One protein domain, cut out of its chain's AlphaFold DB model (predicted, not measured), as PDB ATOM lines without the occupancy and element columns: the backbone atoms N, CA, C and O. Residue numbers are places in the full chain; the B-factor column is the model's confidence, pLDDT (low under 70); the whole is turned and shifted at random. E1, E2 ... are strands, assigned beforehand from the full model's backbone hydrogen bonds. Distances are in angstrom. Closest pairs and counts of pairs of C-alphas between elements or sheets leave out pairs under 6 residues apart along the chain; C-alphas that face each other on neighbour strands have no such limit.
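What this domain is: This is residues 25 to 72 of the 81 residues of an uncharacterized protein of Aegilops tauschii subsp. strangulata (UniProt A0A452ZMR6). With little regular structure, this is a long, arched rod: the hairpin of E2 and E3 makes one end, and loops with the short strand E1 make the other. The printed part has 48 residues, with E1, E2 and E3 along the chain and no named helix; E2 and E3 form an antiparallel sheet. The class is all strand, with 19 residues in named elements. It is only just extended, close to loose, with a radius of gyration of the C-alphas of 14.6 A and spans of 44 by 19 by 12 A.

How they stand to each other: E2, residues 50 to 57, and E3, residues 60 to 66, are a hairpin, antiparallel at 151 degrees. N 52 and O 64 are within hydrogen-bond range at 2.9 A. E2 bends by 56 degrees at residue 53. E1, residues 37 to 40, is apart from both; its residues 38 to 40 pair antiparallel with residues 71 to 72.

Where its parts are: E2 is 19.1 A long, from C-alpha 50 at (44.723, -14.996, -35.908). E3 is 19.6 A long, ending at (48.023, -17.717, -38.685). E1 spans 9.5 A.

The domain as a whole: The C-alphas farthest apart, Val 34 and Asp 59, are 44.1 A apart. The printed part has no cut, no link is long, and no printed residue is under 70 in pLDDT.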
ATOM      1  N   VAL A  25      40.187 -15.313 -44.037       88.31
ATOM      2  CA  VAL A  25      40.754 -15.956 -45.221       88.31
ATOM      3  C   VAL A  25      39.692 -16.858 -45.817       88.31
ATOM      4  O   VAL A  25      39.045 -17.618 -45.096       88.31
ATOM      5  N   TYR A  26      39.531 -16.787 -47.128       90.00
ATOM      6  CA  TYR A  26      38.680 -17.681 -47.897       90.00
ATOM      7  C   TYR A  26      39.568 -18.446 -48.870       90.00
ATOM      8  O   TYR A  26      40.516 -17.880 -49.415       90.00
ATOM      9  N   VAL A  27      39.260 -19.721 -49.089       85.81
ATOM     10  CA  VAL A  27      39.886 -20.499 -50.157       85.81
ATOM     11  C   VAL A  27      38.828 -20.772 -51.211       85.81
ATOM     12  O   VAL A  27      37.777 -21.335 -50.916       85.81
ATOM     13  N   GLU A  28      39.100 -20.319 -52.429       81.75
ATOM     14  CA  GLU A  28      38.144 -20.377 -53.535       81.75
ATOM     15  C   GLU A  28      38.098 -21.754 -54.195       81.75
ATOM     16  O   GLU A  28      37.032 -22.225 -54.581       81.75
ATOM     17  N   SER A  29      39.254 -22.401 -54.345       83.44
ATOM     18  CA  SER A  29      39.371 -23.648 -55.096       83.44
ATOM     19  C   SER A  29      40.583 -24.471 -54.674       83.44
ATOM     20  O   SER A  29      41.531 -23.972 -54.062       83.44
ATOM     21  N   SER A  30      40.535 -25.751 -55.028       86.75
ATOM     22  CA  SER A  30      41.660 -26.674 -54.955       86.75
ATOM     23  C   SER A  30      42.265 -26.857 -56.341       86.75
ATOM     24  O   SER A  30      41.543 -26.955 -57.332       86.75
ATOM     25  N   SER A  31      43.593 -26.945 -56.411       87.38
ATOM     26  CA  SER A  31      44.305 -27.314 -57.640       87.38
ATOM     27  C   SER A  31      44.209 -28.811 -57.955       87.38
ATOM     28  O   SER A  31      44.534 -29.228 -59.065       87.38
ATOM     29  N   SER A  32      43.765 -29.631 -56.996       86.31
ATOM     30  CA  SER A  32      43.528 -31.055 -57.209       86.31
ATOM     31  C   SER A  32      42.145 -31.275 -57.809       86.31
ATOM     32  O   SER A  32      41.128 -30.998 -57.173       86.31
ATOM     33  N   ALA A  33      42.100 -31.857 -59.008       84.25
ATOM     34  CA  ALA A  33      40.846 -32.294 -59.621       84.25
ATOM     35  C   ALA A  33      40.145 -33.385 -58.788       84.25
ATOM     36  O   ALA A  33      38.918 -33.480 -58.787       84.25
ATOM     37  N   VAL A  34      40.929 -34.189 -58.064       87.44
ATOM     38  CA  VAL A  34      40.433 -35.295 -57.243       87.44
ATOM     39  C   VAL A  34      39.806 -34.781 -55.950       87.44
ATOM     40  O   VAL A  34      38.712 -35.213 -55.609       87.44
ATOM     41  N   CYS A  35      40.451 -33.831 -55.270       87.81
ATOM     42  CA  CYS A  35      39.965 -33.224 -54.028       87.81
ATOM     43  C   CYS A  35      39.533 -31.780 -54.288       87.81
ATOM     44  O   CYS A  35      40.240 -30.845 -53.913       87.81
ATOM     45  N   SER A  36      38.404 -31.607 -54.973       88.75
ATOM     46  CA  SER A  36      37.921 -30.300 -55.442       88.75
ATOM     47  C   SER A  36      36.831 -29.677 -54.567       88.75
ATOM     48  O   SER A  36      36.573 -28.480 -54.682       88.75
ATOM     49  N   LEU A  37      36.199 -30.449 -53.676       89.25
ATOM     50  CA  LEU A  37      35.104 -29.956 -52.841       89.25
ATOM     51  C   LEU A  37      35.622 -29.434 -51.506       89.25
ATOM     52  O   LEU A  37      36.363 -30.133 -50.821       89.25
ATOM     53  N   ALA A  38      35.198 -28.235 -51.109       90.44
ATOM     54  CA  ALA A  38      35.487 -27.712 -49.778       90.44
ATOM     55  C   ALA A  38      34.839 -28.602 -48.707       90.44
ATOM     56  O   ALA A  38      33.639 -28.883 -48.763       90.44
ATOM     57  N   ASP A  39      35.642 -29.033 -47.739       90.44
ATOM     58  CA  ASP A  39      35.195 -29.829 -46.600       90.44
ATOM     59  C   ASP A  39      35.148 -28.967 -45.338       90.44
ATOM     60  O   ASP A  39      34.085 -28.731 -44.758       90.44
ATOM     61  N   GLN A  40      36.302 -28.412 -44.962       90.81
ATOM     62  CA  GLN A  40      36.438 -27.573 -43.780       90.81
ATOM     63  C   GLN A  40      37.253 -26.314 -44.083       90.81
ATOM     64  O   GLN A  40      38.358 -26.433 -44.598       90.81
ATOM     65  N   PRO A  41      36.751 -25.115 -43.746       90.38
ATOM     66  CA  PRO A  41      35.350 -24.837 -43.448       90.38
ATOM     67  C   PRO A  41      34.468 -25.080 -44.694       90.38
ATOM     68  O   PRO A  41      34.965 -25.197 -45.812       90.38
ATOM     69  N   ALA A  42      33.147 -25.144 -44.505       87.12
ATOM     70  CA  ALA A  42      32.208 -25.324 -45.615       87.12
ATOM     71  C   ALA A  42      32.382 -24.245 -46.706       87.12
ATOM     72  O   ALA A  42      32.814 -23.127 -46.425       87.12
ATOM     73  N   ALA A  43      31.992 -24.559 -47.946       84.69
ATOM     74  CA  ALA A  43      32.107 -23.637 -49.078       84.69
ATOM     75  C   ALA A  43      31.537 -22.237 -48.761       84.69
ATOM     76  O   ALA A  43      30.461 -22.094 -48.173       84.69
ATOM     77  N   GLY A  44      32.286 -21.193 -49.129       85.25
ATOM     78  CA  GLY A  44      31.923 -19.797 -48.854       85.25
ATOM     79  C   GLY A  44      32.085 -19.363 -47.392       85.25
ATOM     80  O   GLY A  44      31.765 -18.223 -47.050       85.25
ATOM     81  N   LYS A  45      32.584 -20.232 -46.504       89.38
ATOM     82  CA  LYS A  45      32.970 -19.857 -45.141       89.38
ATOM     83  C   LYS A  45      34.468 -19.581 -45.092       89.38
ATOM     84  O   LYS A  45      35.276 -20.369 -45.561       89.38
ATOM     85  N   GLY A  46      34.824 -18.445 -44.505       90.88
ATOM     86  CA  GLY A  46      36.209 -18.076 -44.253       90.88
ATOM     87  C   GLY A  46      36.611 -18.356 -42.812       90.88
ATOM     88  O   GLY A  46      35.762 -18.358 -41.913       90.88
ATOM     89  N   LEU A  47      37.907 -18.545 -42.591       90.69
ATOM     90  CA  LEU A  47      38.487 -18.674 -41.258       90.69
ATOM     91  C   LEU A  47      39.093 -17.342 -40.807       90.69
ATOM     92  O   LEU A  47      39.706 -16.654 -41.623       90.69
ATOM     93  N   PRO A  48      38.930 -16.958 -39.530       88.62
ATOM     94  CA  PRO A  48      39.503 -15.723 -39.007       88.62
ATOM     95  C   PRO A  48      41.034 -15.747 -39.073       88.62
ATOM     96  O   PRO A  48      41.658 -16.758 -38.745       88.62
ATOM     97  N   LEU A  49      41.627 -14.615 -39.452       85.56
ATOM     98  CA  LEU A  49      43.061 -14.378 -39.300       85.56
ATOM     99  C   LEU A  49      43.383 -14.242 -37.817       85.56
ATOM    100  O   LEU A  49      42.835 -13.382 -37.135       85.56
ATOM    101  N   LYS A  50      44.290 -15.061 -37.299       83.62
ATOM    102  CA  LYS A  50      44.723 -14.996 -35.908       83.62
ATOM    103  C   LYS A  50      46.081 -14.320 -35.838       83.62
ATOM    104  O   LYS A  50      47.045 -14.809 -36.410       83.62
ATOM    105  N   PHE A  51      46.159 -13.192 -35.142       82.38
ATOM    106  CA  PHE A  51      47.447 -12.590 -34.813       82.38
ATOM    107  C   PHE A  51      48.229 -13.534 -33.898       82.38
ATOM    108  O   PHE A  51      47.693 -13.997 -32.890       82.38
ATOM    109  N   GLU A  52      49.480 -13.806 -34.253       84.06
ATOM    110  CA  GLU A  52      50.379 -14.619 -33.437       84.06
ATOM    111  C   GLU A  52      51.369 -13.733 -32.680       84.06
ATOM    112  O   GLU A  52      51.451 -13.795 -31.456       84.06
ATOM    113  N   SER A  53      52.126 -12.898 -33.396       83.19
ATOM    114  CA  SER A  53      53.136 -12.016 -32.799       83.19
ATOM    115  C   SER A  53      53.634 -10.968 -33.795       83.19
ATOM    116  O   SER A  53      53.382 -11.061 -34.996       83.19
ATOM    117  N   PHE A  54      54.369  -9.968 -33.310       82.56
ATOM    118  CA  PHE A  54      55.212  -9.142 -34.171       82.56
ATOM    119  C   PHE A  54      56.573  -9.818 -34.339       82.56
ATOM    120  O   PHE A  54      57.210 -10.184 -33.352       82.56
ATOM    121  N   VAL A  55      57.030  -9.953 -35.580       82.94
ATOM    122  CA  VAL A  55      58.345 -10.500 -35.930       82.94
ATOM    123  C   VAL A  55      59.214  -9.408 -36.540       82.94
ATOM    124  O   VAL A  55      58.733  -8.548 -37.278       82.94
ATOM    125  N   LYS A  56      60.511  -9.424 -36.227       83.38
ATOM    126  CA  LYS A  56      61.472  -8.492 -36.822       83.38
ATOM    127  C   LYS A  56      61.830  -8.966 -38.230       83.38
ATOM    128  O   LYS A  56      62.282 -10.096 -38.394       83.38
ATOM    129  N   GLN A  57      61.647  -8.108 -39.228       79.62
ATOM    130  CA  GLN A  57      62.007  -8.382 -40.618       79.62
ATOM    131  C   GLN A  57      62.789  -7.184 -41.168       79.62
ATOM    132  O   GLN A  57      62.243  -6.095 -41.333       79.62
ATOM    133  N   GLY A  58      64.091  -7.379 -41.402       81.06
ATOM    134  CA  GLY A  58      65.011  -6.283 -41.717       81.06
ATOM    135  C   GLY A  58      65.048  -5.236 -40.598       81.06
ATOM    136  O   GLY A  58      65.184  -5.580 -39.419       81.06
ATOM    137  N   ASP A  59      64.878  -3.969 -40.979       80.69
ATOM    138  CA  ASP A  59      64.873  -2.819 -40.065       80.69
ATOM    139  C   ASP A  59      63.486  -2.516 -39.460       80.69
ATOM    140  O   ASP A  59      63.335  -1.553 -38.709       80.69
ATOM    141  N   GLY A  60      62.467  -3.336 -39.755       78.75
ATOM    142  CA  GLY A  60      61.082  -3.129 -39.322       78.75
ATOM    143  C   GLY A  60      60.471  -4.291 -38.531       78.75
ATOM    144  O   GLY A  60      61.053  -5.369 -38.386       78.75
ATOM    145  N   LEU A  61      59.257  -4.060 -38.020       79.38
ATOM    146  CA  LEU A  61      58.389  -5.088 -37.439       79.38
ATOM    147  C   LEU A  61      57.261  -5.422 -38.417       79.38
ATOM    148  O   LEU A  61      56.590  -4.526 -38.925       79.38
ATOM    149  N   GLN A  62      57.014  -6.712 -38.625       79.75
ATOM    150  CA  GLN A  62      55.869  -7.222 -39.370       79.75
ATOM    151  C   GLN A  62      54.958  -8.012 -38.427       79.75
ATOM    152  O   GLN A  62      55.428  -8.744 -37.559       79.75
ATOM    153  N   ALA A  63      53.642  -7.872 -38.583       77.69
ATOM    154  CA  ALA A  63      52.692  -8.709 -37.865       77.69
ATOM    155  C   ALA A  63      52.605 -10.091 -38.528       77.69
ATOM    156  O   ALA A  63      52.351 -10.200 -39.729       77.69
ATOM    157  N   LEU A  64      52.826 -11.139 -37.735       80.44
ATOM    158  CA  LEU A  64      52.658 -12.525 -38.139       80.44
ATOM    159  C   LEU A  64      51.242 -12.983 -37.799       80.44
ATOM    160  O   LEU A  64      50.791 -12.863 -36.655       80.44
ATOM    161  N   TYR A  65      50.571 -13.557 -38.792       82.12
ATOM    162  CA  TYR A  65      49.240 -14.123 -38.641       82.12
ATOM    163  C   TYR A  65      49.239 -15.603 -39.002       82.12
ATOM    164  O   TYR A  65      49.940 -16.032 -39.919       82.12
ATOM    165  N   SER A  66      48.400 -16.363 -38.310       84.81
ATOM    166  CA  SER A  66      48.023 -17.717 -38.685       84.81
ATOM    167  C   SER A  66      46.555 -17.763 -39.098       84.81
ATOM    168  O   SER A  66      45.775 -16.827 -38.899       84.81
ATOM    169  N   VAL A  67      46.171 -18.885 -39.682       88.94
ATOM    170  CA  VAL A  67      44.782 -19.233 -39.933       88.94
ATOM    171  C   VAL A  67      44.640 -20.740 -39.757       88.94
ATOM    172  O   VAL A  67      45.618 -21.476 -39.881       88.94
ATOM    173  N   GLY A  68      43.437 -21.195 -39.412       88.56
ATOM    174  CA  GLY A  68      43.154 -22.624 -39.321       88.56
ATOM    175  C   GLY A  68      43.273 -23.340 -40.672       88.56
ATOM    176  O   GLY A  68      43.479 -22.726 -41.720       88.56
ATOM    177  N   ASN A  69      43.113 -24.659 -40.635       90.56
ATOM    178  CA  ASN A  69      43.280 -25.499 -41.814       90.56
ATOM    179  C   ASN A  69      42.085 -25.398 -42.764       90.56
ATOM    180  O   ASN A  69      40.932 -25.415 -42.332       90.56
ATOM    181  N   PHE A  70      42.392 -25.371 -44.060       91.69
ATOM    182  CA  PHE A  70      41.424 -25.566 -45.128       91.69
ATOM    183  C   PHE A  70      41.599 -26.972 -45.692       91.69
ATOM    184  O   PHE A  70      42.698 -27.344 -46.099       91.69
ATOM    185  N   MET A  71      40.525 -27.751 -45.704       91.19
ATOM    186  CA  MET A  71      40.513 -29.123 -46.187       91.19
ATOM    187  C   MET A  71      39.584 -29.231 -47.386       91.19
ATOM    188  O   MET A  71      38.470 -28.701 -47.386       91.19
ATOM    189  N   PHE A  72      40.061 -29.951 -48.394       90.44
ATOM    190  CA  PHE A  72      39.268 -30.354 -49.537       90.44
ATOM    191  C   PHE A  72      39.108 -31.860 -49.532       90.44
ATOM    192  O   PHE A  72      40.031 -32.593 -49.175       90.44
TER     193      PHE A  72